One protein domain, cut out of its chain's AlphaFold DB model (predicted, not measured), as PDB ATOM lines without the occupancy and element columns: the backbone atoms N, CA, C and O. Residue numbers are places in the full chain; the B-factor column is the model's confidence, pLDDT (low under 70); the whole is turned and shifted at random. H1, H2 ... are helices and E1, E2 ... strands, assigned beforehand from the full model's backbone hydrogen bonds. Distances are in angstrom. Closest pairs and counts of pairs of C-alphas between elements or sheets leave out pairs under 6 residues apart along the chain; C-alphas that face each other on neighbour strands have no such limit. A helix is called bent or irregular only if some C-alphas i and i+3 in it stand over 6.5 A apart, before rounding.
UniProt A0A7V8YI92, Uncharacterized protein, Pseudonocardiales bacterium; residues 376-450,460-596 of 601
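Overview. This is residues 376 to 450 and 460 to 596 of the 601 residues of an uncharacterized protein of Pseudonocardiales bacterium (UniProt A0A7V8YI92). A twisted sheet of six strands makes the middle layer, with H1, H2 and H4 in a row over one face and H5 lying across the other. Toward the E3 side of the domain, H8 packs on H4 and H7 packs on H8. The printed part has 212 residues with eight named helices and six named strands, H1 E1 H2 E2 H3 H4 E3 E4 E5 E6 H5 H6 H7 H8; its class is mixed, helices and strands, and the mixed sheet runs E3 E2 E1 E4 E5 E6. It is compact, with a radius of gyration of the C-alphas of 16.5 A and spans of 48 by 43 by 31 A.

Arrangement. H1, residues 378 to 390, is on the sheet at a height of 9.2 A. E1, residues 394 to 398, H2, residues 403 to 419, and E2, residues 425 to 432, form a strand-helix-strand unit, parallel neighbour strands joined through a helix, with a right-handed crossover; N 395 and O 426 are 2.8 A apart. H3, residues 437 to 449, touches H4, residues 463 to 483, about perpendicular at 73 degrees, closest C-alphas Glu 441 and Ala 463, 4.5 A. H4 touches H2 on the same face, a shallow tilt of 7 degrees, the same way, closest C-alphas Arg 406 and Thr 473, 5.5 A. E3, residues 487 to 494, is parallel to E2, with N 427 to O 488 2.8 A. E4, residues 500 to 505, is antiparallel to E1, with N 396 to O 504 2.8 A. E4, E5, residues 508 to 513, and E6, residues 520 to 524, form a meander of two hairpins, each strand the antiparallel neighbour of the one before; N 501 to O 512 and N 509 to O 523 are each 2.9 A. H5, residues 528 to 543, runs across the opposite face, completing three layers. H6, residues 549 to 552, only just touches H7, residues 563 to 572, with 3 pairs of C-alphas within 8 A, closest Ala 552 and Leu 572, 5.8 A. H8, residues 583 to 596, touches H7, closest C-alphas Leu 563 and Val 586, 6.3 A, and H4, closest Ala 472 and Ile 589, 4.6 A. Each O i to N i+4 pair is within hydrogen-bond range in H3, H4, H5 and H7, against 7 of 9 in H1, 11 of 13 in H2 and 9 of 10 in H8; H6 is too short for one.

Along the chain. H1 begins at C-alpha 378, (0.694, -29.137, 57.521), and H8 ends at C-alpha 596, (-10.783, -32.319, 41.620). H4 is 30.8 A long, H2 24.0 A, H5 23.2 A and E2 22.9 A. H2 and H8 are only just irregular: C-alphas 407 and 410 are 7.0 A apart, 593 and 596 6.9 A.

Size, cuts and confidence. The farthest C-alphas, Glu 526 and Pro 582, are 49.4 A apart. Residues 451 to 459 are not printed, an 11.3 A gap between C-alphas 450 and 460. Of the links printed whole, none is long. The pLDDT is under 70 at residues 378, 516 to 518 and 595 to 596.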
ATOM      1  N   VAL A 376       0.616 -24.434  64.041       80.19
ATOM      2  CA  VAL A 376       0.073 -25.688  63.532       80.19
ATOM      3  C   VAL A 376       0.813 -26.040  62.243       80.19
ATOM      4  O   VAL A 376       1.055 -25.161  61.417       80.19
ATOM      5  N   THR A 377       1.225 -27.296  62.079       75.19
ATOM      6  CA  THR A 377       1.976 -27.756  60.893       75.19
ATOM      7  C   THR A 377       1.066 -28.509  59.921       75.19
ATOM      8  O   THR A 377      -0.048 -28.866  60.291       75.19
ATOM      9  N   GLY A 378       1.508 -28.704  58.672       69.44
ATOM     10  CA  GLY A 378       0.694 -29.137  57.521       69.44
ATOM     11  C   GLY A 378      -0.506 -30.059  57.811       69.44
ATOM     12  O   GLY A 378      -1.636 -29.636  57.558       69.44
ATOM     13  N   PRO A 379      -0.320 -31.275  58.362       70.31
ATOM     14  CA  PRO A 379      -1.424 -32.211  58.613       70.31
ATOM     15  C   PRO A 379      -2.469 -31.680  59.605       70.31
ATOM     16  O   PRO A 379      -3.673 -31.840  59.408       70.31
ATOM     17  N   ASP A 380      -2.017 -30.980  60.641       80.19
ATOM     18  CA  ASP A 380      -2.887 -30.450  61.686       80.19
ATOM     19  C   ASP A 380      -3.722 -29.253  61.191       80.19
ATOM     20  O   ASP A 380      -4.788 -28.970  61.739       80.19
ATOM     21  N   VAL A 381      -3.286 -28.555  60.131       83.62
ATOM     22  CA  VAL A 381      -4.052 -27.444  59.535       83.62
ATOM     23  C   VAL A 381      -5.379 -27.947  58.970       83.62
ATOM     24  O   VAL A 381      -6.406 -27.298  59.161       83.62
ATOM     25  N   GLY A 382      -5.379 -29.117  58.322       83.88
ATOM     26  CA  GLY A 382      -6.601 -29.745  57.812       83.88
ATOM     27  C   GLY A 382      -7.598 -30.050  58.930       83.88
ATOM     28  O   GLY A 382      -8.782 -29.733  58.804       83.88
ATOM     29  N   LEU A 383      -7.099 -30.564  60.058       85.62
ATOM     30  CA  LEU A 383      -7.908 -30.846  61.241       85.62
ATOM     31  C   LEU A 383      -8.505 -29.567  61.851       85.62
ATOM     32  O   LEU A 383      -9.673 -29.548  62.234       85.62
ATOM     33  N   GLU A 384      -7.729 -28.486  61.957       88.44
ATOM     34  CA  GLU A 384      -8.242 -27.216  62.489       88.44
ATOM     35  C   GLU A 384      -9.253 -26.557  61.532       88.44
ATOM     36  O   GLU A 384     -10.258 -26.018  61.997       88.44
ATOM     37  N   LEU A 385      -9.064 -26.665  60.210       89.69
ATOM     38  CA  LEU A 385     -10.058 -26.225  59.220       89.69
ATOM     39  C   LEU A 385     -11.360 -27.020  59.332       89.69
ATOM     40  O   LEU A 385     -12.444 -26.443  59.278       89.69
ATOM     41  N   GLU A 386     -11.274 -28.335  59.522       88.69
ATOM     42  CA  GLU A 386     -12.451 -29.174  59.722       88.69
ATOM     43  C   GLU A 386     -13.214 -28.794  60.997       88.69
ATOM     44  O   GLU A 386     -14.429 -28.587  60.949       88.69
ATOM     45  N   LYS A 387     -12.505 -28.612  62.119       89.06
ATOM     46  CA  LYS A 387     -13.099 -28.111  63.369       89.06
ATOM     47  C   LYS A 387     -13.781 -26.759  63.161       89.06
ATOM     48  O   LYS A 387     -14.899 -26.562  63.632       89.06
ATOM     49  N   ALA A 388     -13.129 -25.847  62.439       90.56
ATOM     50  CA  ALA A 388     -13.664 -24.521  62.161       90.56
ATOM     51  C   ALA A 388     -14.967 -24.569  61.346       90.56
ATOM     52  O   ALA A 388     -15.849 -23.750  61.608       90.56
ATOM     53  N   ARG A 389     -15.103 -25.518  60.405       89.69
ATOM     54  CA  ARG A 389     -16.307 -25.694  59.570       89.69
ATOM     55  C   ARG A 389     -17.502 -26.239  60.343       89.69
ATOM     56  O   ARG A 389     -18.612 -25.762  60.148       89.69
ATOM     57  N   ARG A 390     -17.292 -27.208  61.244       85.75
ATOM     58  CA  ARG A 390     -18.388 -27.860  61.992       85.75
ATOM     59  C   ARG A 390     -19.176 -26.904  62.894       85.75
ATOM     60  O   ARG A 390     -20.296 -27.205  63.278       85.75
ATOM     61  N   GLN A 391     -18.590 -25.767  63.265       79.38
ATOM     62  CA  GLN A 391     -19.134 -24.862  64.279       79.38
ATOM     63  C   GLN A 391     -19.453 -23.473  63.724       79.38
ATOM     64  O   GLN A 391     -19.314 -22.477  64.441       79.38
ATOM     65  N   THR A 392     -19.812 -23.361  62.442       89.06
ATOM     66  CA  THR A 392     -20.001 -22.040  61.847       89.06
ATOM     67  C   THR A 392     -20.975 -21.993  60.683       89.06
ATOM     68  O   THR A 392     -20.916 -22.812  59.782       89.06
ATOM     69  N   GLN A 393     -21.804 -20.952  60.670       93.31
ATOM     70  CA  GLN A 393     -22.638 -20.569  59.530       93.31
ATOM     71  C   GLN A 393     -22.026 -19.406  58.739       93.31
ATOM     72  O   GLN A 393     -22.670 -18.881  57.842       93.31
ATOM     73  N   VAL A 394     -20.806 -18.970  59.077       94.50
ATOM     74  CA  VAL A 394     -20.115 -17.869  58.398       94.50
ATOM     75  C   VAL A 394     -18.689 -18.295  58.097       94.50
ATOM     76  O   VAL A 394     -17.949 -18.684  59.001       94.50
ATOM     77  N   TRP A 395     -18.285 -18.178  56.841       96.25
ATOM     78  CA  TRP A 395     -16.926 -18.439  56.405       96.25
ATOM     79  C   TRP A 395     -16.399 -17.282  55.565       96.25
ATOM     80  O   TRP A 395     -16.949 -16.955  54.517       96.25
ATOM     81  N   ASN A 396     -15.304 -16.680  56.016       97.00
ATOM     82  CA  ASN A 396     -14.584 -15.652  55.282       97.00
ATOM     83  C   ASN A 396     -13.246 -16.222  54.825       97.00
ATOM     84  O   ASN A 396     -12.443 -16.683  55.639       97.00
ATOM     85  N   TYR A 397     -13.009 -16.170  53.524       96.81
ATOM     86  CA  TYR A 397     -11.781 -16.610  52.892       96.81
ATOM     87  C   TYR A 397     -11.073 -15.432  52.230       96.81
ATOM     88  O   TYR A 397     -11.702 -14.656  51.512       96.81
ATOM     89  N   LYS A 398      -9.754 -15.355  52.404       96.31
ATOM     90  CA  LYS A 398      -8.881 -14.549  51.549       96.31
ATOM     91  C   LYS A 398      -7.663 -15.354  51.155       96.31
ATOM     92  O   LYS A 398      -6.945 -15.879  52.002       96.31
ATOM     93  N   GLY A 399      -7.392 -15.406  49.868       94.00
ATOM     94  CA  GLY A 399      -6.179 -15.994  49.322       94.00
ATOM     95  C   GLY A 399      -6.072 -15.627  47.858       94.00
ATOM     96  O   GLY A 399      -6.813 -14.777  47.385       94.00
ATOM     97  N   VAL A 400      -5.146 -16.238  47.128       93.06
ATOM     98  CA  VAL A 400      -4.944 -15.841  45.731       93.06
ATOM     99  C   VAL A 400      -5.873 -16.604  44.797       93.06
ATOM    100  O   VAL A 400      -6.683 -15.985  44.125       93.06
ATOM    101  N   THR A 401      -5.815 -17.936  44.781       93.81
ATOM    102  CA  THR A 401      -6.586 -18.747  43.820       93.81
ATOM    103  C   THR A 401      -7.763 -19.504  44.420       93.81
ATOM    104  O   THR A 401      -8.663 -19.886  43.682       93.81
ATOM    105  N   GLY A 402      -7.786 -19.759  45.732       91.88
ATOM    106  CA  GLY A 402      -8.879 -20.507  46.363       91.88
ATOM    107  C   GLY A 402      -8.845 -22.027  46.180       91.88
ATOM    108  O   GLY A 402      -9.838 -22.668  46.492       91.88
ATOM    109  N   GLY A 403      -7.739 -22.638  45.736       90.75
ATOM    110  CA  GLY A 403      -7.700 -24.078  45.416       90.75
ATOM    111  C   GLY A 403      -8.210 -25.007  46.534       90.75
ATOM    112  O   GLY A 403      -9.124 -25.792  46.311       90.75
ATOM    113  N   HIS A 404      -7.689 -24.880  47.762       88.69
ATOM    114  CA  HIS A 404      -8.166 -25.685  48.903       88.69
ATOM    115  C   HIS A 404      -9.597 -25.323  49.336       88.69
ATOM    116  O   HIS A 404     -10.361 -26.190  49.760       88.69
ATOM    117  N   LEU A 405      -9.974 -24.041  49.217       92.69
ATOM    118  CA  LEU A 405     -11.342 -23.600  49.487       92.69
ATOM    119  C   LEU A 405     -12.313 -24.331  48.554       92.69
ATOM    120  O   LEU A 405     -13.287 -24.913  49.017       92.69
ATOM    121  N   ARG A 406     -12.004 -24.320  47.256       94.31
ATOM    122  CA  ARG A 406     -12.783 -24.912  46.171       94.31
ATOM    123  C   ARG A 406     -12.962 -26.419  46.329       94.31
ATOM    124  O   ARG A 406     -14.072 -26.906  46.156       94.31
ATOM    125  N   THR A 407     -11.898 -27.149  46.654       90.44
ATOM    126  CA  THR A 407     -11.927 -28.622  46.662       90.44
ATOM    127  C   THR A 407     -12.353 -29.226  47.997       90.44
ATOM    128  O   THR A 407     -12.949 -30.298  48.010       90.44
ATOM    129  N   VAL A 408     -12.083 -28.553  49.122       89.75
ATOM    130  CA  VAL A 408     -12.317 -29.115  50.463       89.75
ATOM    131  C   VAL A 408     -13.312 -28.282  51.260       89.75
ATOM    132  O   VAL A 408     -14.326 -28.803  51.730       89.75
ATOM    133  N   THR A 409     -13.034 -26.992  51.446       91.94
ATOM    134  CA  THR A 409     -13.776 -26.185  52.422       91.94
ATOM    135  C   THR A 409     -15.204 -25.894  51.983       91.94
ATOM    136  O   THR A 409     -16.117 -26.150  52.759       91.94
ATOM    137  N   LEU A 410     -15.421 -25.392  50.767       93.94
ATOM    138  CA  LEU A 410     -16.751 -25.057  50.256       93.94
ATOM    139  C   LEU A 410     -17.655 -26.304  50.180       93.94
ATOM    140  O   LEU A 410     -18.723 -26.273  50.798       93.94
ATOM    141  N   PRO A 411     -17.244 -27.422  49.542       92.56
ATOM    142  CA  PRO A 411     -18.057 -28.636  49.527       92.56
ATOM    143  C   PRO A 411     -18.327 -29.178  50.936       92.56
ATOM    144  O   PRO A 411     -19.448 -29.581  51.241       92.56
ATOM    145  N   GLY A 412     -17.318 -29.162  51.819       91.25
ATOM    146  CA  GLY A 412     -17.452 -29.616  53.203       91.25
ATOM    147  C   GLY A 412     -18.429 -28.770  54.022       91.25
ATOM    148  O   GLY A 412     -19.266 -29.326  54.729       91.25
ATOM    149  N   SER A 413     -18.367 -27.442  53.897       92.62
ATOM    150  CA  SER A 413     -19.282 -26.524  54.583       92.62
ATOM    151  C   SER A 413     -20.718 -26.673  54.087       92.62
ATOM    152  O   SER A 413     -21.636 -26.675  54.899       92.62
ATOM    153  N   VAL A 414     -20.926 -26.854  52.776       93.12
ATOM    154  CA  VAL A 414     -22.265 -27.093  52.209       93.12
ATOM    155  C   VAL A 414     -22.838 -28.424  52.696       93.12
ATOM    156  O   VAL A 414     -23.976 -28.451  53.158       93.12
ATOM    157  N   ARG A 415     -22.057 -29.516  52.667       92.12
ATOM    158  CA  ARG A 415     -22.506 -30.822  53.186       92.12
ATOM    159  C   ARG A 415     -22.863 -30.757  54.668       92.12
ATOM    160  O   ARG A 415     -23.909 -31.266  55.052       92.12
ATOM    161  N   GLN A 416     -22.032 -30.107  55.482       90.88
ATOM    162  CA  GLN A 416     -22.318 -29.916  56.905       90.88
ATOM    163  C   GLN A 416     -23.615 -29.123  57.101       90.88
ATOM    164  O   GLN A 416     -24.472 -29.533  57.877       90.88
ATOM    165  N   ALA A 417     -23.790 -28.021  56.368       92.12
ATOM    166  CA  ALA A 417     -24.987 -27.191  56.453       92.12
ATOM    167  C   ALA A 417     -26.262 -27.956  56.066       92.12
ATOM    168  O   ALA A 417     -27.303 -27.770  56.693       92.12
ATOM    169  N   GLN A 418     -26.177 -28.836  55.065       90.94
ATOM    170  CA  GLN A 418     -27.272 -29.721  54.664       90.94
ATOM    171  C   GLN A 418     -27.585 -30.773  55.735       90.94
ATOM    172  O   GLN A 418     -28.751 -30.975  56.057       90.94
ATOM    173  N   GLN A 419     -26.559 -31.417  56.304       91.00
ATOM    174  CA  GLN A 419     -26.712 -32.439  57.349       91.00
ATOM    175  C   GLN A 419     -27.314 -31.873  58.640       91.00
ATOM    176  O   GLN A 419     -28.147 -32.518  59.267       91.00
ATOM    177  N   GLU A 420     -26.912 -30.660  59.018       90.00
ATOM    178  CA  GLU A 420     -27.363 -29.974  60.235       90.00
ATOM    179  C   GLU A 420     -28.639 -29.137  60.022       90.00
ATOM    180  O   GLU A 420     -29.132 -28.505  60.956       90.00
ATOM    181  N   GLY A 421     -29.166 -29.078  58.792       90.06
ATOM    182  CA  GLY A 421     -30.377 -28.321  58.466       90.06
ATOM    183  C   GLY A 421     -30.255 -26.809  58.695       90.06
ATOM    184  O   GLY A 421     -31.200 -26.176  59.164       90.06
ATOM    185  N   TRP A 422     -29.098 -26.207  58.403       88.62
ATOM    186  CA  TRP A 422     -28.900 -24.770  58.608       88.62
ATOM    187  C   TRP A 422     -29.790 -23.928  57.688       88.62
ATOM    188  O   TRP A 422     -29.831 -24.131  56.475       88.62
ATOM    189  N   GLY A 423     -30.444 -22.918  58.269       87.56
ATOM    190  CA  GLY A 423     -31.271 -21.960  57.529       87.56
ATOM    191  C   GLY A 423     -30.474 -20.969  56.673       87.56
ATOM    192  O   GLY A 423     -31.038 -20.359  55.769       87.56
ATOM    193  N   SER A 424     -29.172 -20.814  56.931       93.12
ATOM    194  CA  SER A 424     -28.261 -20.012  56.115       93.12
ATOM    195  C   SER A 424     -26.800 -20.436  56.307       93.12
ATOM    196  O   SER A 424     -26.401 -20.910  57.372       93.12
ATOM    197  N   LEU A 425     -25.999 -20.254  55.258       96.06
ATOM    198  CA  LEU A 425     -24.540 -20.338  55.291       96.06
ATOM    199  C   LEU A 425     -23.988 -19.128  54.545       96.06
ATOM    200  O   LEU A 425     -24.183 -19.016  53.344       96.06
ATOM    201  N   GLU A 426     -23.314 -18.218  55.229       97.06
ATOM    202  CA  GLU A 426     -22.663 -17.069  54.611       97.06
ATOM    203  C   GLU A 426     -21.225 -17.413  54.235       97.06
ATOM    204  O   GLU A 426     -20.426 -17.824  55.076       97.06
ATOM    205  N   LEU A 427     -20.883 -17.224  52.965       97.12
ATOM    206  CA  LEU A 427     -19.549 -17.439  52.439       97.12
ATOM    207  C   LEU A 427     -19.079 -16.185  51.703       97.12
ATOM    208  O   LEU A 427     -19.647 -15.804  50.678       97.12
ATOM    209  N   ARG A 428     -17.999 -15.579  52.196       98.00
ATOM    210  CA  ARG A 428     -17.290 -14.493  51.513       98.00
ATOM    211  C   ARG A 428     -15.931 -14.991  51.050       98.00
ATOM    212  O   ARG A 428     -15.162 -15.513  51.855       98.00
ATOM    213  N   LEU A 429     -15.629 -14.822  49.770       97.50
ATOM    214  CA  LEU A 429     -14.337 -15.165  49.180       97.50
ATOM    215  C   LEU A 429     -13.704 -13.933  48.550       97.50
ATOM    216  O   LEU A 429     -14.258 -13.359  47.623       97.50
ATOM    217  N   GLU A 430     -12.512 -13.583  49.017       98.06
ATOM    218  CA  GLU A 430     -11.612 -12.658  48.338       98.06
ATOM    219  C   GLU A 430     -10.508 -13.458  47.631       98.06
ATOM    220  O   GLU A 430      -9.744 -14.180  48.280       98.06
ATOM    221  N   ILE A 431     -10.442 -13.341  46.305       97.69
ATOM    222  CA  ILE A 431      -9.411 -13.950  45.450       97.69
ATOM    223  C   ILE A 431      -8.799 -12.911  44.513       97.69
ATOM    224  O   ILE A 431      -9.308 -11.798  44.415       97.69
ATOM    225  N   VAL A 432      -7.710 -13.244  43.820       96.38
ATOM    226  CA  VAL A 432      -7.133 -12.353  42.800       96.38
ATOM    227  C   VAL A 432      -8.128 -12.096  41.669       96.38
ATOM    228  O   VAL A 432      -8.857 -13.008  41.281       96.38
ATOM    229  N   ASP A 433      -8.165 -10.869  41.140       96.19
ATOM    230  CA  ASP A 433      -8.960 -10.548  39.953       96.19
ATOM    231  C   ASP A 433      -8.367 -11.252  38.717       96.19
ATOM    232  O   ASP A 433      -7.290 -10.860  38.258       96.19
ATOM    233  N   PRO A 434      -9.042 -12.272  38.148       96.25
ATOM    234  CA  PRO A 434      -8.522 -13.013  37.006       96.25
ATOM    235  C   PRO A 434      -8.613 -12.227  35.698       96.25
ATOM    236  O   PRO A 434      -8.189 -12.743  34.665       96.25
ATOM    237  N   THR A 435      -9.187 -11.020  35.702       94.94
ATOM    238  CA  THR A 435      -9.241 -10.146  34.526       94.94
ATOM    239  C   THR A 435      -8.009  -9.242  34.420       94.94
ATOM    240  O   THR A 435      -7.683  -8.805  33.319       94.94
ATOM    241  N   GLU A 436      -7.263  -9.056  35.513       93.25
ATOM    242  CA  GLU A 436      -6.082  -8.185  35.598       93.25
ATOM    243  C   GLU A 436      -4.779  -8.995  35.399       93.25
ATOM    244  O   GLU A 436      -4.540  -9.990  36.086       93.25
ATOM    245  N   ASP A 437      -3.908  -8.559  34.478       91.75
ATOM    246  CA  ASP A 437      -2.641  -9.249  34.161       91.75
ATOM    247  C   ASP A 437      -1.641  -9.200  35.317       91.75
ATOM    248  O   ASP A 437      -1.113 -10.228  35.746       91.75
ATOM    249  N   VAL A 438      -1.404  -7.993  35.836       91.81
ATOM    250  CA  VAL A 438      -0.315  -7.711  36.780       91.81
ATOM    251  C   VAL A 438      -0.402  -8.586  38.041       91.81
ATOM    252  O   VAL A 438       0.570  -9.293  38.318       91.81
ATOM    253  N   PRO A 439      -1.545  -8.669  38.755       92.38
ATOM    254  CA  PRO A 439      -1.639  -9.508  39.951       92.38
ATOM    255  C   PRO A 439      -1.467 -11.007  39.654       92.38
ATOM    256  O   PRO A 439      -0.923 -11.752  40.476       92.38
ATOM    257  N   CYS A 440      -1.910 -11.466  38.478       94.44
ATOM    258  CA  CYS A 440      -1.776 -12.860  38.059       94.44
ATOM    259  C   CYS A 440      -0.314 -13.223  37.761       94.44
ATOM    260  O   CYS A 440       0.172 -14.263  38.214       94.44
ATOM    261  N   GLU A 441       0.407 -12.362  37.039       93.44
ATOM    262  CA  GLU A 441       1.839 -12.530  36.779       93.44
ATOM    263  C   GLU A 441       2.667 -12.499  38.062       93.44
ATOM    264  O   GLU A 441       3.566 -13.319  38.248       93.44
ATOM    265  N   GLU A 442       2.377 -11.561  38.960       89.88
ATOM    266  CA  GLU A 442       3.086 -11.420  40.229       89.88
ATOM    267  C   GLU A 442       2.922 -12.666  41.094       89.88
ATOM    268  O   GLU A 442       3.910 -13.194  41.615       89.88
ATOM    269  N   TYR A 443       1.704 -13.201  41.190       91.62
ATOM    270  CA  TYR A 443       1.489 -14.447  41.912       91.62
ATOM    271  C   TYR A 443       2.176 -15.640  41.240       91.62
ATOM    272  O   TYR A 443       2.742 -16.486  41.935       91.62
ATOM    273  N   ALA A 444       2.194 -15.699  39.908       92.06
ATOM    274  CA  ALA A 444       2.927 -16.729  39.181       92.06
ATOM    275  C   ALA A 444       4.437 -16.675  39.490       92.06
ATOM    276  O   ALA A 444       5.034 -17.691  39.863       92.06
ATOM    277  N   ARG A 445       5.046 -15.480  39.451       89.62
ATOM    278  CA  ARG A 445       6.448 -15.258  39.851       89.62
ATOM    279  C   ARG A 445       6.687 -15.659  41.308       89.62
ATOM    280  O   ARG A 445       7.655 -16.363  41.599       89.62
ATOM    281  N   PHE A 446       5.788 -15.271  42.215       86.94
ATOM    282  CA  PHE A 446       5.851 -15.653  43.624       86.94
ATOM    283  C   PHE A 446       5.830 -17.177  43.798       86.94
ATOM    284  O   PHE A 446       6.725 -17.723  44.442       86.94
ATOM    285  N   ARG A 447       4.879 -17.885  43.181       86.06
ATOM    286  CA  ARG A 447       4.790 -19.353  43.238       86.06
ATOM    287  C   ARG A 447       6.053 -20.018  42.694       86.06
ATOM    288  O   ARG A 447       6.557 -20.949  43.316       86.06
ATOM    289  N   ASN A 448       6.611 -19.505  41.599       86.50
ATOM    290  CA  ASN A 448       7.849 -20.025  41.013       86.50
ATOM    291  C   ASN A 448       9.092 -19.793  41.893       86.50
ATOM    292  O   ASN A 448      10.066 -20.543  41.755       86.50
ATOM    293  N   SER A 449       9.052 -18.799  42.789       82.62
ATOM    294  CA  SER A 449      10.116 -18.503  43.761       82.62
ATOM    295  C   SER A 449      10.117 -19.419  44.990       82.62
ATOM    296  O   SER A 449      11.120 -19.481  45.703       82.62
ATOM    297  N   LEU A 450       9.015 -20.131  45.259       79.44
ATOM    298  CA  LEU A 450       8.937 -21.067  46.379       79.44
ATOM    299  C   LEU A 450       9.787 -22.315  46.096       79.44
ATOM    300  O   LEU A 450       9.873 -22.788  44.960       79.44
ATOM    301  N   GLU A 460       5.573 -25.118  35.797       85.06
ATOM    302  CA  GLU A 460       5.741 -23.678  35.892       85.06
ATOM    303  C   GLU A 460       4.386 -22.999  36.131       85.06
ATOM    304  O   GLU A 460       3.355 -23.374  35.561       85.06
ATOM    305  N   TRP A 461       4.370 -22.013  37.028       90.94
ATOM    306  CA  TRP A 461       3.219 -21.138  37.194       90.94
ATOM    307  C   TRP A 461       3.303 -20.005  36.177       90.94
ATOM    308  O   TRP A 461       4.293 -19.279  36.136       90.94
ATOM    309  N   THR A 462       2.248 -19.849  35.386       93.44
ATOM    310  CA  THR A 462       2.050 -18.745  34.438       93.44
ATOM    311  C   THR A 462       0.848 -17.909  34.866       93.44
ATOM    312  O   THR A 462       0.005 -18.388  35.628       93.44
ATOM    313  N   ALA A 463       0.736 -16.672  34.371       93.81
ATOM    314  CA  ALA A 463      -0.428 -15.827  34.648       93.81
ATOM    315  C   ALA A 463      -1.740 -16.505  34.211       93.81
ATOM    316  O   ALA A 463      -2.696 -16.535  34.981       93.81
ATOM    317  N   ASP A 464      -1.755 -17.151  33.041       93.56
ATOM    318  CA  ASP A 464      -2.924 -17.889  32.544       93.56
ATOM    319  C   ASP A 464      -3.333 -19.034  33.474       93.56
ATOM    320  O   ASP A 464      -4.517 -19.205  33.766       93.56
ATOM    321  N   ARG A 465      -2.366 -19.771  34.035       93.12
ATOM    322  CA  ARG A 465      -2.659 -20.801  35.041       93.12
ATOM    323  C   ARG A 465      -3.324 -20.200  36.278       93.12
ATOM    324  O   ARG A 465      -4.269 -20.782  36.805       93.12
ATOM    325  N   VAL A 466      -2.840 -19.051  36.749       95.06
ATOM    326  CA  VAL A 466      -3.427 -18.347  37.902       95.06
ATOM    327  C   VAL A 466      -4.864 -17.930  37.602       95.06
ATOM    328  O   VAL A 466      -5.750 -18.193  38.416       95.06
ATOM    329  N   ARG A 467      -5.110 -17.369  36.412       96.06
ATOM    330  CA  ARG A 467      -6.452 -17.012  35.935       96.06
ATOM    331  C   ARG A 467      -7.371 -18.234  35.897       96.06
ATOM    332  O   ARG A 467      -8.465 -18.174  36.446       96.06
ATOM    333  N   VAL A 468      -6.923 -19.355  35.325       95.50
ATOM    334  CA  VAL A 468      -7.685 -20.619  35.284       95.50
ATOM    335  C   VAL A 468      -8.057 -21.097  36.691       95.50
ATOM    336  O   VAL A 468      -9.204 -21.475  36.925       95.50
ATOM    337  N   GLU A 469      -7.127 -21.057  37.648       95.94
ATOM    338  CA  GLU A 469      -7.401 -21.459  39.034       95.94
ATOM    339  C   GLU A 469      -8.412 -20.530  39.728       95.94
ATOM    340  O   GLU A 469      -9.314 -21.012  40.419       95.94
ATOM    341  N   ALA A 470      -8.300 -19.215  39.522       97.06
ATOM    342  CA  ALA A 470      -9.234 -18.232  40.067       97.06
ATOM    343  C   ALA A 470     -10.638 -18.369  39.446       97.06
ATOM    344  O   ALA A 470     -11.624 -18.468  40.179       97.06
ATOM    345  N   TYR A 471     -10.741 -18.482  38.116       97.88
ATOM    346  CA  TYR A 471     -12.009 -18.746  37.428       97.88
ATOM    347  C   TYR A 471     -12.656 -20.057  37.892       97.88
ATOM    348  O   TYR A 471     -13.866 -20.093  38.110       97.88
ATOM    349  N   ALA A 472     -11.873 -21.117  38.111       97.69
ATOM    350  CA  ALA A 472     -12.389 -22.384  38.632       97.69
ATOM    351  C   ALA A 472     -13.007 -22.234  40.031       97.69
ATOM    352  O   ALA A 472     -14.031 -22.847  40.327       97.69
ATOM    353  N   THR A 473     -12.421 -21.398  40.889       97.94
ATOM    354  CA  THR A 473     -12.974 -21.103  42.220       97.94
ATOM    355  C   THR A 473     -14.290 -20.332  42.136       97.94
ATOM    356  O   THR A 473     -15.236 -20.677  42.844       97.94
ATOM    357  N   ILE A 474     -14.391 -19.346  41.237       98.06
ATOM    358  CA  ILE A 474     -15.638 -18.599  40.997       98.06
ATOM    359  C   ILE A 474     -16.731 -19.542  40.483       98.06
ATOM    360  O   ILE A 474     -17.837 -19.552  41.022       98.06
ATOM    361  N   LEU A 475     -16.407 -20.380  39.490       97.62
ATOM    362  CA  LEU A 475     -17.346 -21.350  38.928       97.62
ATOM    363  C   LEU A 475     -17.866 -22.317  39.997       97.62
ATOM    364  O   LEU A 475     -19.074 -22.514  40.100       97.62
ATOM    365  N   ALA A 476     -16.981 -22.879  40.825       97.06
ATOM    366  CA  ALA A 476     -17.380 -23.784  41.902       97.06
ATOM    367  C   ALA A 476     -18.308 -23.103  42.921       97.06
ATOM    368  O   ALA A 476     -19.312 -23.687  43.333       97.06
ATOM    369  N   ALA A 477     -18.015 -21.855  43.300       96.81
ATOM    370  CA  ALA A 477     -18.858 -21.089  44.212       96.81
ATOM    371  C   ALA A 477     -20.268 -20.861  43.638       96.81
ATOM    372  O   ALA A 477     -21.260 -21.131  44.319       96.81
ATOM    373  N   CYS A 478     -20.368 -20.446  42.370       96.88
ATOM    374  CA  CYS A 478     -21.649 -20.286  41.679       96.88
ATOM    375  C   CYS A 478     -22.411 -21.614  41.555       96.88
ATOM    376  O   CYS A 478     -23.609 -21.666  41.837       96.88
ATOM    377  N   TRP A 479     -21.722 -22.700  41.197       96.06
ATOM    378  CA  TRP A 479     -22.317 -24.030  41.055       96.06
ATOM    379  C   TRP A 479     -22.928 -24.535  42.371       96.06
ATOM    380  O   TRP A 479     -24.069 -25.007  42.384       96.06
ATOM    381  N   HIS A 480     -22.221 -24.362  43.496       94.50
ATOM    382  CA  HIS A 480     -22.739 -24.705  44.824       94.50
ATOM    383  C   HIS A 480     -23.887 -23.789  45.259       94.50
ATOM    384  O   HIS A 480     -24.860 -24.273  45.838       94.50
ATOM    385  N   LYS A 481     -23.823 -22.488  44.950       94.81
ATOM    386  CA  LYS A 481     -24.900 -21.533  45.256       94.81
ATOM    387  C   LYS A 481     -26.224 -21.912  44.595       94.81
ATOM    388  O   LYS A 481     -27.272 -21.754  45.218       94.81
ATOM    389  N   GLN A 482     -26.191 -22.440  43.373       94.44
ATOM    390  CA  GLN A 482     -27.404 -22.876  42.674       94.44
ATOM    391  C   GLN A 482     -28.020 -24.154  43.264       94.44
ATOM    392  O   GLN A 482     -29.229 -24.342  43.175       94.44
ATOM    393  N   ARG A 483     -27.214 -25.013  43.902       93.00
ATOM    394  CA  ARG A 483     -27.657 -26.302  44.477       93.00
ATOM    395  C   ARG A 483     -27.961 -26.244  45.970       93.00
ATOM    396  O   ARG A 483     -28.679 -27.092  46.487       93.00
ATOM    397  N   PHE A 484     -27.441 -25.241  46.669       93.69
ATOM    398  CA  PHE A 484     -27.723 -24.999  48.077       93.69
ATOM    399  C   PHE A 484     -28.273 -23.583  48.254       93.69
ATOM    400  O   PHE A 484     -27.534 -22.630  48.496       93.69
ATOM    401  N   SER A 485     -29.599 -23.452  48.129       91.31
ATOM    402  CA  SER A 485     -30.311 -22.168  48.232       91.31
ATOM    403  C   SER A 485     -29.948 -21.344  49.488       91.31
ATOM    404  O   SER A 485     -29.705 -20.142  49.326       91.31
ATOM    405  N   PRO A 486     -29.784 -21.946  50.692       95.25
ATOM    406  CA  PRO A 486     -29.360 -21.226  51.899       95.25
ATOM    407  C   PRO A 486     -27.942 -20.627  51.866       95.25
ATOM    408  O   PRO A 486     -27.591 -19.866  52.768       95.25
ATOM    409  N   LEU A 487     -27.110 -20.947  50.865       96.00
ATOM    410  CA  LEU A 487     -25.795 -20.324  50.701       96.00
ATOM    411  C   LEU A 487     -25.961 -18.843  50.344       96.00
ATOM    412  O   LEU A 487     -26.468 -18.520  49.275       96.00
ATOM    413  N   SER A 488     -25.508 -17.930  51.190       96.38
ATOM    414  CA  SER A 488     -25.273 -16.532  50.827       96.38
ATOM    415  C   SER A 488     -23.830 -16.399  50.352       96.38
ATOM    416  O   SER A 488     -22.912 -16.786  51.074       96.38
ATOM    417  N   LEU A 489     -23.623 -15.910  49.129       97.12
ATOM    418  CA  LEU A 489     -22.320 -15.901  48.467       97.12
ATOM    419  C   LEU A 489     -21.893 -14.471  48.128       97.12
ATOM    420  O   LEU A 489     -22.558 -13.802  47.342       97.12
ATOM    421  N   GLY A 490     -20.748 -14.046  48.660       97.88
ATOM    422  CA  GLY A 490     -20.047 -12.832  48.245       97.88
ATOM    423  C   GLY A 490     -18.684 -13.170  47.646       97.88
ATOM    424  O   GLY A 490     -17.913 -13.908  48.258       97.88
ATOM    425  N   ILE A 491     -18.369 -12.620  46.471       98.38
ATOM    426  CA  ILE A 491     -17.054 -12.769  45.832       98.38
ATOM    427  C   ILE A 491     -16.442 -11.388  45.606       98.38
ATOM    428  O   ILE A 491     -17.015 -10.562  44.897       98.38
ATOM    429  N   GLY A 492     -15.265 -11.165  46.185       98.06
ATOM    430  CA  GLY A 492     -14.436  -9.985  45.985       98.06
ATOM    431  C   GLY A 492     -13.202 -10.331  45.153       98.06
ATOM    432  O   GLY A 492     -12.505 -11.306  45.433       98.06
ATOM    433  N   LEU A 493     -12.929  -9.526  44.131       97.88
ATOM    434  CA  LEU A 493     -11.757  -9.648  43.271       97.88
ATOM    435  C   LEU A 493     -10.720  -8.593  43.657       97.88
ATOM    436  O   LEU A 493     -10.962  -7.385  43.581       97.88
ATOM    437  N   SER A 494      -9.569  -9.064  44.120       94.38
ATOM    438  CA  SER A 494      -8.499  -8.244  44.667       94.38
ATOM    439  C   SER A 494      -7.447  -7.939  43.610       94.38
ATOM    440  O   SER A 494      -6.987  -8.815  42.878       94.38
ATOM    441  N   ARG A 495      -7.021  -6.675  43.573       90.75
ATOM    442  CA  ARG A 495      -5.909  -6.198  42.735       90.75
ATOM    443  C   ARG A 495      -4.549  -6.328  43.418       90.75
ATOM    444  O   ARG A 495      -3.537  -5.940  42.848       90.75
ATOM    445  N   VAL A 496      -4.530  -6.809  44.659       86.06
ATOM    446  CA  VAL A 496      -3.318  -6.976  45.458       86.06
ATOM    447  C   VAL A 496      -3.281  -8.412  45.951       86.06
ATOM    448  O   VAL A 496      -4.244  -8.900  46.538       86.06
ATOM    449  N   ILE A 497      -2.165  -9.093  45.721       90.44
ATOM    450  CA  ILE A 497      -1.981 -10.457  46.210       90.44
ATOM    451  C   ILE A 497      -1.506 -10.417  47.665       90.44
ATOM    452  O   ILE A 497      -0.766  -9.521  48.067       90.44
ATOM    453  N   SER A 498      -1.905 -11.417  48.447       89.19
ATOM    454  CA  SER A 498      -1.305 -11.695  49.750       89.19
ATOM    455  C   SER A 498      -0.577 -13.029  49.674       89.19
ATOM    456  O   SER A 498      -1.055 -13.985  49.064       89.19
ATOM    457  N   THR A 499       0.585 -13.100  50.308       88.69
ATOM    458  CA  THR A 499       1.340 -14.342  50.508       88.69
ATOM    459  C   THR A 499       0.733 -15.208  51.617       88.69
ATOM    460  O   THR A 499       1.087 -16.385  51.751       88.69
ATOM    461  N   PHE A 500      -0.196 -14.644  52.396       90.56
ATOM    462  CA  PHE A 500      -0.985 -15.354  53.391       90.56
ATOM    463  C   PHE A 500      -2.339 -15.790  52.836       90.56
ATOM    464  O   PHE A 500      -3.015 -15.060  52.112       90.56
ATOM    465  N   ARG A 501      -2.769 -16.972  53.275       92.38
ATOM    466  CA  ARG A 501      -4.138 -17.456  53.129       92.38
ATOM    467  C   ARG A 501      -4.849 -17.346  54.468       92.38
ATOM    468  O   ARG A 501      -4.316 -17.782  55.487       92.38
ATOM    469  N   TRP A 502      -6.059 -16.818  54.448       94.50
ATOM    470  CA  TRP A 502      -6.904 -16.639  55.613       94.50
ATOM    471  C   TRP A 502      -8.183 -17.443  55.458       94.50
ATOM    472  O   TRP A 502      -8.907 -17.289  54.477       94.50
ATOM    473  N   ASP A 503      -8.460 -18.260  56.461       94.44
ATOM    474  CA  ASP A 503      -9.689 -19.022  56.614       94.44
ATOM    475  C   ASP A 503     -10.286 -18.648  57.975       94.44
ATOM    476  O   ASP A 503      -9.702 -18.946  59.021       94.44
ATOM    477  N   ILE A 504     -11.412 -17.932  57.980       94.56
ATOM    478  CA  ILE A 504     -12.021 -17.416  59.207       94.56
ATOM    479  C   ILE A 504     -13.463 -17.872  59.337       94.56
ATOM    480  O   ILE A 504     -14.304 -17.585  58.490       94.56
ATOM    481  N   SER A 505     -13.750 -18.490  60.473       94.00
ATOM    482  CA  SER A 505     -15.093 -18.760  60.956       94.00
ATOM    483  C   SER A 505     -15.456 -17.865  62.140       94.00
ATOM    484  O   SER A 505     -14.650 -17.070  62.638       94.00
ATOM    485  N   ILE A 506     -16.674 -18.027  62.660       89.31
ATOM    486  CA  ILE A 506     -17.089 -17.341  63.893       89.31
ATOM    487  C   ILE A 506     -16.221 -17.714  65.108       89.31
ATOM    488  O   ILE A 506     -16.126 -16.915  66.033       89.31
ATOM    489  N   ARG A 507     -15.600 -18.907  65.114       88.12
ATOM    490  CA  ARG A 507     -14.808 -19.430  66.244       88.12
ATOM    491  C   ARG A 507     -13.303 -19.452  66.002       88.12
ATOM    492  O   ARG A 507     -12.548 -19.457  66.965       88.12
ATOM    493  N   HIS A 508     -12.870 -19.522  64.748       90.94
ATOM    494  CA  HIS A 508     -11.469 -19.751  64.406       90.94
ATOM    495  C   HIS A 508     -11.003 -18.760  63.347       90.94
ATOM    496  O   HIS A 508     -11.744 -18.437  62.426       90.94
ATOM    497  N   ALA A 509      -9.761 -18.304  63.459       92.25
ATOM    498  CA  ALA A 509      -9.047 -17.639  62.381       92.25
ATOM    499  C   ALA A 509      -7.762 -18.417  62.122       92.25
ATOM    500  O   ALA A 509      -6.955 -18.608  63.032       92.25
ATOM    501  N   ILE A 510      -7.601 -18.893  60.894       92.69
ATOM    502  CA  ILE A 510      -6.476 -19.715  60.471       92.69
ATOM    503  C   ILE A 510      -5.725 -18.933  59.400       92.69
ATOM    504  O   ILE A 510      -6.241 -18.692  58.310       92.69
ATOM    505  N   GLN A 511      -4.504 -18.527  59.728       91.81
ATOM    506  CA  GLN A 511      -3.583 -17.888  58.800       91.81
ATOM    507  C   GLN A 511      -2.549 -18.921  58.362       91.81
ATOM    508  O   GLN A 511      -1.723 -19.377  59.152       91.81
ATOM    509  N   SER A 512      -2.597 -19.294  57.095       89.00
ATOM    510  CA  SER A 512      -1.744 -20.316  56.496       89.00
ATOM    511  C   SER A 512      -0.972 -19.758  55.303       89.00
ATOM    512  O   SER A 512      -1.078 -18.577  54.962       89.00
ATOM    513  N   ARG A 513      -0.130 -20.600  54.703       82.00
ATOM    514  CA  ARG A 513       0.752 -20.239  53.592       82.00
ATOM    515  C   ARG A 513       0.623 -21.234  52.451       82.00
ATOM    516  O   ARG A 513       0.154 -22.352  52.630       82.00
ATOM    517  N   GLU A 514       1.093 -20.802  51.289       75.75
ATOM    518  CA  GLU A 514       1.221 -21.640  50.094       75.75
ATOM    519  C   GLU A 514       2.264 -22.758  50.247       75.75
ATOM    520  O   GLU A 514       2.174 -23.769  49.557       75.75
ATOM    521  N   ASP A 515       3.241 -22.581  51.142       71.81
ATOM    522  CA  ASP A 515       4.225 -23.602  51.505       71.81
ATOM    523  C   ASP A 515       3.664 -24.510  52.620       71.81
ATOM    524  O   ASP A 515       3.517 -24.041  53.756       71.81
ATOM    525  N   PRO A 516       3.372 -25.798  52.341       65.75
ATOM    526  CA  PRO A 516       2.789 -26.720  53.319       65.75
ATOM    527  C   PRO A 516       3.732 -27.079  54.475       65.75
ATOM    528  O   PRO A 516       3.270 -27.518  55.529       65.75
ATOM    529  N   SER A 517       5.048 -26.922  54.283       64.88
ATOM    530  CA  SER A 517       6.055 -27.213  55.312       64.88
ATOM    531  C   SER A 517       6.109 -26.133  56.391       64.88
ATOM    532  O   SER A 517       6.636 -26.337  57.486       64.88
ATOM    533  N   ALA A 518       5.540 -24.969  56.094       69.75
ATOM    534  CA  ALA A 518       5.691 -23.786  56.898       69.75
ATOM    535  C   ALA A 518       4.534 -23.685  57.915       69.75
ATOM    536  O   ALA A 518       3.368 -23.829  57.542       69.75
ATOM    537  N   PRO A 519       4.802 -23.410  59.208       78.06
ATOM    538  CA  PRO A 519       3.752 -23.390  60.222       78.06
ATOM    539  C   PRO A 519       2.680 -22.329  59.932       78.06
ATOM    540  O   PRO A 519       2.988 -21.236  59.445       78.06
ATOM    541  N   SER A 520       1.435 -22.662  60.258       85.81
ATOM    542  CA  SER A 520       0.251 -21.801  60.207       85.81
ATOM    543  C   SER A 520      -0.105 -21.303  61.607       85.81
ATOM    544  O   SER A 520       0.198 -21.969  62.599       85.81
ATOM    545  N   LEU A 521      -0.754 -20.144  61.693       88.25
ATOM    546  CA  LEU A 521      -1.267 -19.596  62.946       88.25
ATOM    547  C   LEU A 521      -2.756 -19.886  63.076       88.25
ATOM    548  O   LEU A 521      -3.519 -19.674  62.135       88.25
ATOM    549  N   VAL A 522      -3.166 -20.333  64.259       87.94
ATOM    550  CA  VAL A 522      -4.568 -20.549  64.609       87.94
ATOM    551  C   VAL A 522      -4.912 -19.727  65.840       87.94
ATOM    552  O   VAL A 522      -4.256 -19.830  66.884       87.94
ATOM    553  N   PHE A 523      -5.972 -18.939  65.699       87.00
ATOM    554  CA  PHE A 523      -6.557 -18.111  66.743       87.00
ATOM    555  C   PHE A 523      -7.996 -18.546  66.999       87.00
ATOM    556  O   PHE A 523      -8.698 -18.933  66.063       87.00
ATOM    557  N   ASN A 524      -8.441 -18.456  68.249       84.44
ATOM    558  CA  ASN A 524      -9.835 -18.694  68.619       84.44
ATOM    559  C   ASN A 524     -10.580 -17.375  68.896       84.44
ATOM    560  O   ASN A 524      -9.970 -16.321  69.051       84.44
ATOM    561  N   ASP A 525     -11.903 -17.433  68.972       79.44
ATOM    562  CA  ASP A 525     -12.790 -16.283  69.196       79.44
ATOM    563  C   ASP A 525     -12.662 -15.624  70.574       79.44
ATOM    564  O   ASP A 525     -13.023 -14.457  70.746       79.44
ATOM    565  N   GLU A 526     -12.114 -16.337  71.556       76.94
ATOM    566  CA  GLU A 526     -11.774 -15.765  72.860       76.94
ATOM    567  C   GLU A 526     -10.598 -14.774  72.770       76.94
ATOM    568  O   GLU A 526     -10.416 -13.933  73.656       76.94
ATOM    569  N   GLN A 527      -9.788 -14.845  71.709       76.25
ATOM    570  CA  GLN A 527      -8.613 -13.998  71.535       76.25
ATOM    571  C   GLN A 527      -8.960 -12.693  70.802       76.25
ATOM    572  O   GLN A 527      -9.544 -12.717  69.717       76.25
ATOM    573  N   PRO A 528      -8.503 -11.522  71.294       77.44
ATOM    574  CA  PRO A 528      -8.752 -10.244  70.619       77.44
ATOM    575  C   PRO A 528      -8.179 -10.167  69.192       77.44
ATOM    576  O   PRO A 528      -8.619  -9.340  68.393       77.44
ATOM    577  N   TYR A 529      -7.209 -11.026  68.860       83.00
ATOM    578  CA  TYR A 529      -6.618 -11.092  67.528       83.00
ATOM    579  C   TYR A 529      -7.549 -11.741  66.485       83.00
ATOM    580  O   TYR A 529      -7.520 -11.341  65.325       83.00
ATOM    581  N   HIS A 530      -8.451 -12.651  66.874       87.38
ATOM    582  CA  HIS A 530      -9.475 -13.190  65.963       87.38
ATOM    583  C   HIS A 530     -10.394 -12.080  65.436       87.38
ATOM    584  O   HIS A 530     -10.539 -11.917  64.224       87.38
ATOM    585  N   ARG A 531     -10.902 -11.227  66.335       85.88
ATOM    586  CA  ARG A 531     -11.709 -10.050  65.961       85.88
ATOM    587  C   ARG A 531     -10.940  -9.066  65.084       85.88
ATOM    588  O   ARG A 531     -11.524  -8.439  64.206       85.88
ATOM    589  N   ALA A 532      -9.637  -8.921  65.321       87.06
ATOM    590  CA  ALA A 532      -8.774  -8.095  64.485       87.06
ATOM    591  C   ALA A 532      -8.723  -8.617  63.046       87.06
ATOM    592  O   ALA A 532      -8.945  -7.851  62.114       87.06
ATOM    593  N   CYS A 533      -8.515  -9.925  62.879       90.06
ATOM    594  CA  CYS A 533      -8.499 -10.561  61.566       90.06
ATOM    595  C   CYS A 533      -9.854 -10.425  60.861       90.06
ATOM    596  O   CYS A 533      -9.892 -10.079  59.686       90.06
ATOM    597  N   GLN A 534     -10.968 -10.621  61.578       90.12
ATOM    598  CA  GLN A 534     -12.309 -10.416  61.017       90.12
ATOM    599  C   GLN A 534     -12.510  -8.991  60.486       90.12
ATOM    600  O   GLN A 534     -12.996  -8.827  59.372       90.12
ATOM    601  N   ARG A 535     -12.118  -7.965  61.254       89.38
ATOM    602  CA  ARG A 535     -12.220  -6.563  60.811       89.38
ATOM    603  C   ARG A 535     -11.324  -6.264  59.617       89.38
ATOM    604  O   ARG A 535     -11.762  -5.570  58.705       89.38
ATOM    605  N   GLU A 536     -10.095  -6.776  59.630       91.19
ATOM    606  CA  GLU A 536      -9.162  -6.622  58.514       91.19
ATOM    607  C   GLU A 536      -9.742  -7.213  57.230       91.19
ATOM    608  O   GLU A 536      -9.772  -6.547  56.201       91.19
ATOM    609  N   LEU A 537     -10.240  -8.449  57.293       93.06
ATOM    610  CA  LEU A 537     -10.761  -9.155  56.125       93.06
ATOM    611  C   LEU A 537     -12.081  -8.581  55.633       93.06
ATOM    612  O   LEU A 537     -12.258  -8.472  54.428       93.06
ATOM    613  N   ALA A 538     -12.971  -8.158  56.533       92.31
ATOM    614  CA  ALA A 538     -14.182  -7.447  56.143       92.31
ATOM    615  C   ALA A 538     -13.835  -6.173  55.362       92.31
ATOM    616  O   ALA A 538     -14.337  -5.970  54.263       92.31
ATOM    617  N   ARG A 539     -12.894  -5.368  55.868       91.12
ATOM    618  CA  ARG A 539     -12.460  -4.150  55.177       91.12
ATOM    619  C   ARG A 539     -11.732  -4.426  53.866       91.12
ATOM    620  O   ARG A 539     -11.886  -3.681  52.905       91.12
ATOM    621  N   SER A 540     -10.897  -5.455  53.836       93.56
ATOM    622  CA  SER A 540     -10.232  -5.882  52.610       93.56
ATOM    623  C   SER A 540     -11.258  -6.263  51.540       93.56
ATOM    624  O   SER A 540     -11.174  -5.789  50.410       93.56
ATOM    625  N   PHE A 541     -12.272  -7.032  51.934       95.50
ATOM    626  CA  PHE A 541     -13.351  -7.461  51.060       95.50
ATOM    627  C   PHE A 541     -14.178  -6.273  50.551       95.50
ATOM    628  O   PHE A 541     -14.433  -6.191  49.354       95.50
ATOM    629  N   ASP A 542     -14.530  -5.317  51.416       93.31
ATOM    630  CA  ASP A 542     -15.300  -4.120  51.036       93.31
ATOM    631  C   ASP A 542     -14.577  -3.251  49.986       93.31
ATOM    632  O   ASP A 542     -15.222  -2.589  49.174       93.31
ATOM    633  N   GLN A 543     -13.239  -3.274  49.973       92.00
ATOM    634  CA  GLN A 543     -12.404  -2.561  48.997       92.00
ATOM    635  C   GLN A 543     -12.134  -3.371  47.714       92.00
ATOM    636  O   GLN A 543     -11.609  -2.824  46.740       92.00
ATOM    637  N   ALA A 544     -12.453  -4.667  47.700       95.25
ATOM    638  CA  ALA A 544     -12.297  -5.525  46.530       95.25
ATOM    639  C   ALA A 544     -13.418  -5.280  45.507       95.25
ATOM    640  O   ALA A 544     -14.533  -4.875  45.846       95.25
ATOM    641  N   ARG A 545     -13.151  -5.570  44.228       96.12
ATOM    642  CA  ARG A 545     -14.171  -5.484  43.175       96.12
ATOM    643  C   ARG A 545     -15.207  -6.585  43.394       96.12
ATOM    644  O   ARG A 545     -14.915  -7.761  43.197       96.12
ATOM    645  N   GLN A 546     -16.416  -6.198  43.782       97.50
ATOM    646  CA  GLN A 546     -17.510  -7.134  44.027       97.50
ATOM    647  C   GLN A 546     -18.010  -7.757  42.719       97.50
ATOM    648  O   GLN A 546     -18.296  -7.047  41.750       97.50
ATOM    649  N   VAL A 547     -18.135  -9.084  42.695       97.69
ATOM    650  CA  VAL A 547     -18.738  -9.810  41.573       97.69
ATOM    651  C   VAL A 547     -20.264  -9.766  41.714       97.69
ATOM    652  O   VAL A 547     -20.788 -10.157  42.759       97.69
ATOM    653  N   PRO A 548     -21.009  -9.339  40.683       96.31
ATOM    654  CA  PRO A 548     -22.461  -9.216  40.741       96.31
ATOM    655  C   PRO A 548     -23.150 -10.581  40.556       96.31
ATOM    656  O   PRO A 548     -23.737 -10.851  39.509       96.31
ATOM    657  N   ILE A 549     -23.083 -11.444  41.574       94.50
ATOM    658  CA  ILE A 549     -23.603 -12.827  41.537       94.50
ATOM    659  C   ILE A 549     -25.085 -12.888  41.144       94.50
ATOM    660  O   ILE A 549     -25.485 -13.772  40.388       94.50
ATOM    661  N   ASP A 550     -25.885 -11.912  41.576       91.88
ATOM    662  CA  ASP A 550     -27.322 -11.862  41.289       91.88
ATOM    663  C   ASP A 550     -27.647 -11.727  39.794       91.88
ATOM    664  O   ASP A 550     -28.726 -12.135  39.365       91.88
ATOM    665  N   ARG A 551     -26.716 -11.233  38.963       92.50
ATOM    666  CA  ARG A 551     -26.908 -11.163  37.501       92.50
ATOM    667  C   ARG A 551     -26.969 -12.534  36.834       92.50
ATOM    668  O   ARG A 551     -27.484 -12.646  35.727       92.50
ATOM    669  N   ALA A 552     -26.445 -13.565  37.490       88.94
ATOM    670  CA  ALA A 552     -26.451 -14.936  36.996       88.94
ATOM    671  C   ALA A 552     -27.575 -15.793  37.604       88.94
ATOM    672  O   ALA A 552     -27.575 -17.009  37.422       88.94
ATOM    673  N   LYS A 553     -28.529 -15.191  38.331       87.38
ATOM    674  CA  LYS A 553     -29.587 -15.923  39.045       87.38
ATOM    675  C   LYS A 553     -30.447 -16.796  38.125       87.38
ATOM    676  O   LYS A 553     -30.770 -17.918  38.500       87.38
ATOM    677  N   ASP A 554     -30.757 -16.294  36.931       89.56
ATOM    678  CA  ASP A 554     -31.620 -16.977  35.954       89.56
ATOM    679  C   ASP A 554     -30.831 -17.878  34.984       89.56
ATOM    680  O   ASP A 554     -31.401 -18.503  34.091       89.56
ATOM    681  N   HIS A 555     -29.502 -17.947  35.130       94.62
ATOM    682  CA  HIS A 555     -28.638 -18.791  34.308       94.62
ATOM    683  C   HIS A 555     -28.249 -20.057  35.069       94.62
ATOM    684  O   HIS A 555     -27.310 -20.059  35.867       94.62
ATOM    685  N   HIS A 556     -28.976 -21.145  34.825       94.00
ATOM    686  CA  HIS A 556     -28.739 -22.430  35.478       94.00
ATOM    687  C   HIS A 556     -27.563 -23.192  34.858       94.00
ATOM    688  O   HIS A 556     -27.461 -23.315  33.641       94.00
ATOM    689  N   LEU A 557     -26.687 -23.716  35.716       95.19
ATOM    690  CA  LEU A 557     -25.580 -24.596  35.357       95.19
ATOM    691  C   LEU A 557     -26.005 -26.055  35.532       95.19
ATOM    692  O   LEU A 557     -26.417 -26.455  36.629       95.19
ATOM    693  N   SER A 558     -25.827 -26.859  34.486       94.00
ATOM    694  CA  SER A 558     -25.988 -28.315  34.554       94.00
ATOM    695  C   SER A 558     -25.025 -28.970  35.568       94.00
ATOM    696  O   SER A 558     -24.142 -28.317  36.136       94.00
ATOM    697  N   ASP A 559     -25.233 -30.253  35.882       89.50
ATOM    698  CA  ASP A 559     -24.349 -30.990  36.806       89.50
ATOM    699  C   ASP A 559     -22.924 -31.112  36.257       89.50
ATOM    700  O   ASP A 559     -21.964 -30.995  37.020       89.50
ATOM    701  N   GLU A 560     -22.797 -31.211  34.933       91.25
ATOM    702  CA  GLU A 560     -21.545 -31.119  34.181       91.25
ATOM    703  C   GLU A 560     -21.611 -29.924  33.211       91.25
ATOM    704  O   GLU A 560     -21.953 -30.102  32.039       91.25
ATOM    705  N   PRO A 561     -21.297 -28.696  33.675       94.25
ATOM    706  CA  PRO A 561     -21.447 -27.479  32.895       94.25
ATOM    707  C   PRO A 561     -20.734 -27.538  31.549       94.25
ATOM    708  O   PRO A 561     -19.543 -27.853  31.465       94.25
ATOM    709  N   THR A 562     -21.447 -27.159  30.495       95.81
ATOM    710  CA  THR A 562     -20.892 -27.051  29.147       95.81
ATOM    711  C   THR A 562     -20.019 -25.801  29.000       95.81
ATOM    712  O   THR A 562     -20.074 -24.859  29.795       95.81
ATOM    713  N   LEU A 563     -19.215 -25.752  27.933       95.75
ATOM    714  CA  LEU A 563     -18.375 -24.587  27.628       95.75
ATOM    715  C   LEU A 563     -19.207 -23.313  27.436       95.75
ATOM    716  O   LEU A 563     -18.795 -22.238  27.867       95.75
ATOM    717  N   GLU A 564     -20.374 -23.438  26.806       95.19
ATOM    718  CA  GLU A 564     -21.281 -22.320  26.561       95.19
ATOM    719  C   GLU A 564     -21.910 -21.817  27.863       95.19
ATOM    720  O   GLU A 564     -21.900 -20.613  28.123       95.19
ATOM    721  N   GLU A 565     -22.370 -22.731  28.724       96.81
ATOM    722  CA  GLU A 565     -22.914 -22.385  30.040       96.81
ATOM    723  C   GLU A 565     -21.892 -21.613  30.883       96.81
ATOM    724  O   GLU A 565     -22.237 -20.600  31.494       96.81
ATOM    725  N   VAL A 566     -20.628 -22.042  30.881       97.00
ATOM    726  CA  VAL A 566     -19.553 -21.381  31.633       97.00
ATOM    727  C   VAL A 566     -19.180 -20.025  31.034       97.00
ATOM    728  O   VAL A 566     -19.040 -19.047  31.771       97.00
ATOM    729  N   ARG A 567     -19.054 -19.921  29.705       96.06
ATOM    730  CA  ARG A 567     -18.772 -18.638  29.033       96.06
ATOM    731  C   ARG A 567     -19.884 -17.621  29.299       96.06
ATOM    732  O   ARG A 567     -19.593 -16.482  29.661       96.06
ATOM    733  N   LYS A 568     -21.146 -18.043  29.183       96.38
ATOM    734  CA  LYS A 568     -22.313 -17.198  29.452       96.38
ATOM    735  C   LYS A 568     -22.381 -16.766  30.916       96.38
ATOM    736  O   LYS A 568     -22.637 -15.593  31.175       96.38
ATOM    737  N   LEU A 569     -22.097 -17.669  31.860       97.56
ATOM    738  CA  LEU A 569     -21.998 -17.326  33.280       97.56
ATOM    739  C   LEU A 569     -20.998 -16.185  33.496       97.56
ATOM    740  O   LEU A 569     -21.351 -15.165  34.082       97.56
ATOM    741  N   PHE A 570     -19.764 -16.334  33.014       97.62
ATOM    742  CA  PHE A 570     -18.734 -15.320  33.231       97.62
ATOM    743  C   PHE A 570     -19.056 -13.985  32.554       97.62
ATOM    744  O   PHE A 570     -18.817 -12.941  33.161       97.62
ATOM    745  N   ALA A 571     -19.677 -14.001  31.373       95.81
ATOM    746  CA  ALA A 571     -20.166 -12.785  30.727       95.81
ATOM    747  C   ALA A 571     -21.221 -12.058  31.585       95.81
ATOM    748  O   ALA A 571     -21.125 -10.849  31.804       95.81
ATOM    749  N   LEU A 572     -22.189 -12.786  32.159       97.12
ATOM    750  CA  LEU A 572     -23.207 -12.209  33.054       97.12
ATOM    751  C   LEU A 572     -22.599 -11.605  34.329       97.12
ATOM    752  O   LEU A 572     -23.063 -10.570  34.818       97.12
ATOM    753  N   LEU A 573     -21.534 -12.220  34.843       96.81
ATOM    754  CA  LEU A 573     -20.780 -11.726  35.997       96.81
ATOM    755  C   LEU A 573     -19.847 -10.547  35.652       96.81
ATOM    756  O   LEU A 573     -19.262  -9.955  36.557       96.81
ATOM    757  N   GLY A 574     -19.710 -10.174  34.373       95.50
ATOM    758  CA  GLY A 574     -18.782  -9.134  33.915       95.50
ATOM    759  C   GLY A 574     -17.310  -9.545  34.030       95.50
ATOM    760  O   GLY A 574     -16.450  -8.701  34.291       95.50
ATOM    761  N   LEU A 575     -17.039 -10.844  33.895       95.81
ATOM    762  CA  LEU A 575     -15.724 -11.477  34.008       95.81
ATOM    763  C   LEU A 575     -15.360 -12.214  32.718       95.81
ATOM    764  O   LEU A 575     -14.896 -13.352  32.777       95.81
ATOM    765  N   ASP A 576     -15.606 -11.580  31.570       91.25
ATOM    766  CA  ASP A 576     -15.370 -12.166  30.251       91.25
ATOM    767  C   ASP A 576     -14.030 -12.902  30.198       91.25
ATOM    768  O   ASP A 576     -12.983 -12.364  30.572       91.25
ATOM    769  N   LEU A 577     -14.077 -14.158  29.753       90.00
ATOM    770  CA  LEU A 577     -12.863 -14.942  29.589       90.00
ATOM    771  C   LEU A 577     -11.974 -14.267  28.535       90.00
ATOM    772  O   LEU A 577     -12.497 -13.813  27.509       90.00
ATOM    773  N   PRO A 578     -10.644 -14.223  28.738       84.56
ATOM    774  CA  PRO A 578      -9.733 -13.685  27.739       84.56
ATOM    775  C   PRO A 578      -9.988 -14.325  26.373       84.56
ATOM    776  O   PRO A 578     -10.191 -15.534  26.272       84.56
ATOM    777  N   ARG A 579      -9.948 -13.534  25.296       74.81
ATOM    778  CA  ARG A 579     -10.114 -14.070  23.927       74.81
ATOM    779  C   ARG A 579      -9.067 -15.133  23.587       74.81
ATOM    780  O   ARG A 579      -9.306 -15.966  22.721       74.81
ATOM    781  N   SER A 580      -7.927 -15.088  24.272       74.38
ATOM    782  CA  SER A 580      -6.847 -16.061  24.181       74.38
ATOM    783  C   SER A 580      -7.163 -17.407  24.826       74.38
ATOM    784  O   SER A 580      -6.382 -18.317  24.596       74.38
ATOM    785  N   PHE A 581      -8.249 -17.562  25.598       82.38
ATOM    786  CA  PHE A 581      -8.597 -18.829  26.251       82.38
ATOM    787  C   PHE A 581      -9.263 -19.789  25.252       82.38
ATOM    788  O   PHE A 581     -10.472 -19.657  24.984       82.38
ATOM    789  N   PRO A 582      -8.526 -20.782  24.707       88.25
ATOM    790  CA  PRO A 582      -9.126 -21.870  23.959       88.25
ATOM    791  C   PRO A 582     -10.118 -22.644  24.823       88.25
ATOM    792  O   PRO A 582     -10.103 -22.611  26.054       88.25
ATOM    793  N   ASP A 583     -10.938 -23.452  24.164       92.50
ATOM    794  CA  ASP A 583     -11.864 -24.357  24.843       92.50
ATOM    795  C   ASP A 583     -11.166 -25.310  25.820       92.50
ATOM    796  O   ASP A 583     -11.767 -25.718  26.810       92.50
ATOM    797  N   ASN A 584      -9.889 -25.633  25.593       92.12
ATOM    798  CA  ASN A 584      -9.087 -26.426  26.526       92.12
ATOM    799  C   ASN A 584      -8.958 -25.763  27.906       92.12
ATOM    800  O   ASN A 584      -9.051 -26.465  28.913       92.12
ATOM    801  N   ASP A 585      -8.813 -24.438  27.969       93.44
ATOM    802  CA  ASP A 585      -8.705 -23.718  29.240       93.44
ATOM    803  C   ASP A 585     -10.055 -23.647  29.945       93.44
ATOM    804  O   ASP A 585     -10.137 -23.842  31.155       93.44
ATOM    805  N   VAL A 586     -11.144 -23.484  29.190       95.12
ATOM    806  CA  VAL A 586     -12.502 -23.545  29.753       95.12
ATOM    807  C   VAL A 586     -12.807 -24.943  30.298       95.12
ATOM    808  O   VAL A 586     -13.328 -25.072  31.406       95.12
ATOM    809  N   ARG A 587     -12.396 -26.009  29.598       95.38
ATOM    810  CA  ARG A 587     -12.459 -27.384  30.129       95.38
ATOM    811  C   ARG A 587     -11.597 -27.547  31.378       95.38
ATOM    812  O   ARG A 587     -12.007 -28.233  32.310       95.38
ATOM    813  N   ALA A 588     -10.418 -26.923  31.426       94.38
ATOM    814  CA  ALA A 588      -9.570 -26.946  32.613       94.38
ATOM    815  C   ALA A 588     -10.243 -26.246  33.804       94.38
ATOM    816  O   ALA A 588     -10.205 -26.794  34.904       94.38
ATOM    817  N   ILE A 589     -10.911 -25.109  33.578       96.25
ATOM    818  CA  ILE A 589     -11.722 -24.403  34.582       96.25
ATOM    819  C   ILE A 589     -12.822 -25.329  35.123       96.25
ATOM    820  O   ILE A 589     -12.909 -25.515  36.337       96.25
ATOM    821  N   ILE A 590     -13.611 -25.961  34.246       95.88
ATOM    822  CA  ILE A 590     -14.693 -26.890  34.630       95.88
ATOM    823  C   ILE A 590     -14.145 -28.059  35.455       95.88
ATOM    824  O   ILE A 590     -14.613 -28.330  36.561       95.88
ATOM    825  N   ARG A 591     -13.100 -28.723  34.950       94.75
ATOM    826  CA  ARG A 591     -12.464 -29.866  35.619       94.75
ATOM    827  C   ARG A 591     -11.938 -29.489  37.005       94.75
ATOM    828  O   ARG A 591     -12.118 -30.247  37.952       94.75
ATOM    829  N   LYS A 592     -11.310 -28.323  37.145       93.94
ATOM    830  CA  LYS A 592     -10.794 -27.835  38.431       93.94
ATOM    831  C   LYS A 592     -11.899 -27.454  39.405       93.94
ATOM    832  O   LYS A 592     -11.746 -27.670  40.606       93.94
ATOM    833  N   ALA A 593     -13.001 -26.906  38.901       94.19
ATOM    834  CA  ALA A 593     -14.161 -26.559  39.707       94.19
ATOM    835  C   ALA A 593     -14.860 -27.797  40.292       94.19
ATOM    836  O   ALA A 593     -15.251 -27.772  41.460       94.19
ATOM    837  N   LEU A 594     -14.991 -28.871  39.501       87.44
ATOM    838  CA  LEU A 594     -15.897 -29.983  39.817       87.44
ATOM    839  C   LEU A 594     -15.207 -31.348  39.979       87.44
ATOM    840  O   LEU A 594     -15.549 -32.093  40.889       87.44
ATOM    841  N   ALA A 595     -14.221 -31.692  39.147       65.06
ATOM    842  CA  ALA A 595     -13.646 -33.043  39.111       65.06
ATOM    843  C   ALA A 595     -12.533 -33.275  40.152       65.06
ATOM    844  O   ALA A 595     -12.370 -34.388  40.648       65.06
ATOM    845  N   GLU A 596     -11.788 -32.232  40.540       57.41
ATOM    846  CA  GLU A 596     -10.783 -32.319  41.620       57.41
ATOM    847  C   GLU A 596     -11.417 -32.522  43.021       57.41
ATOM    848  O   GLU A 596     -10.695 -32.677  44.004       57.41
TER     849      GLU A 596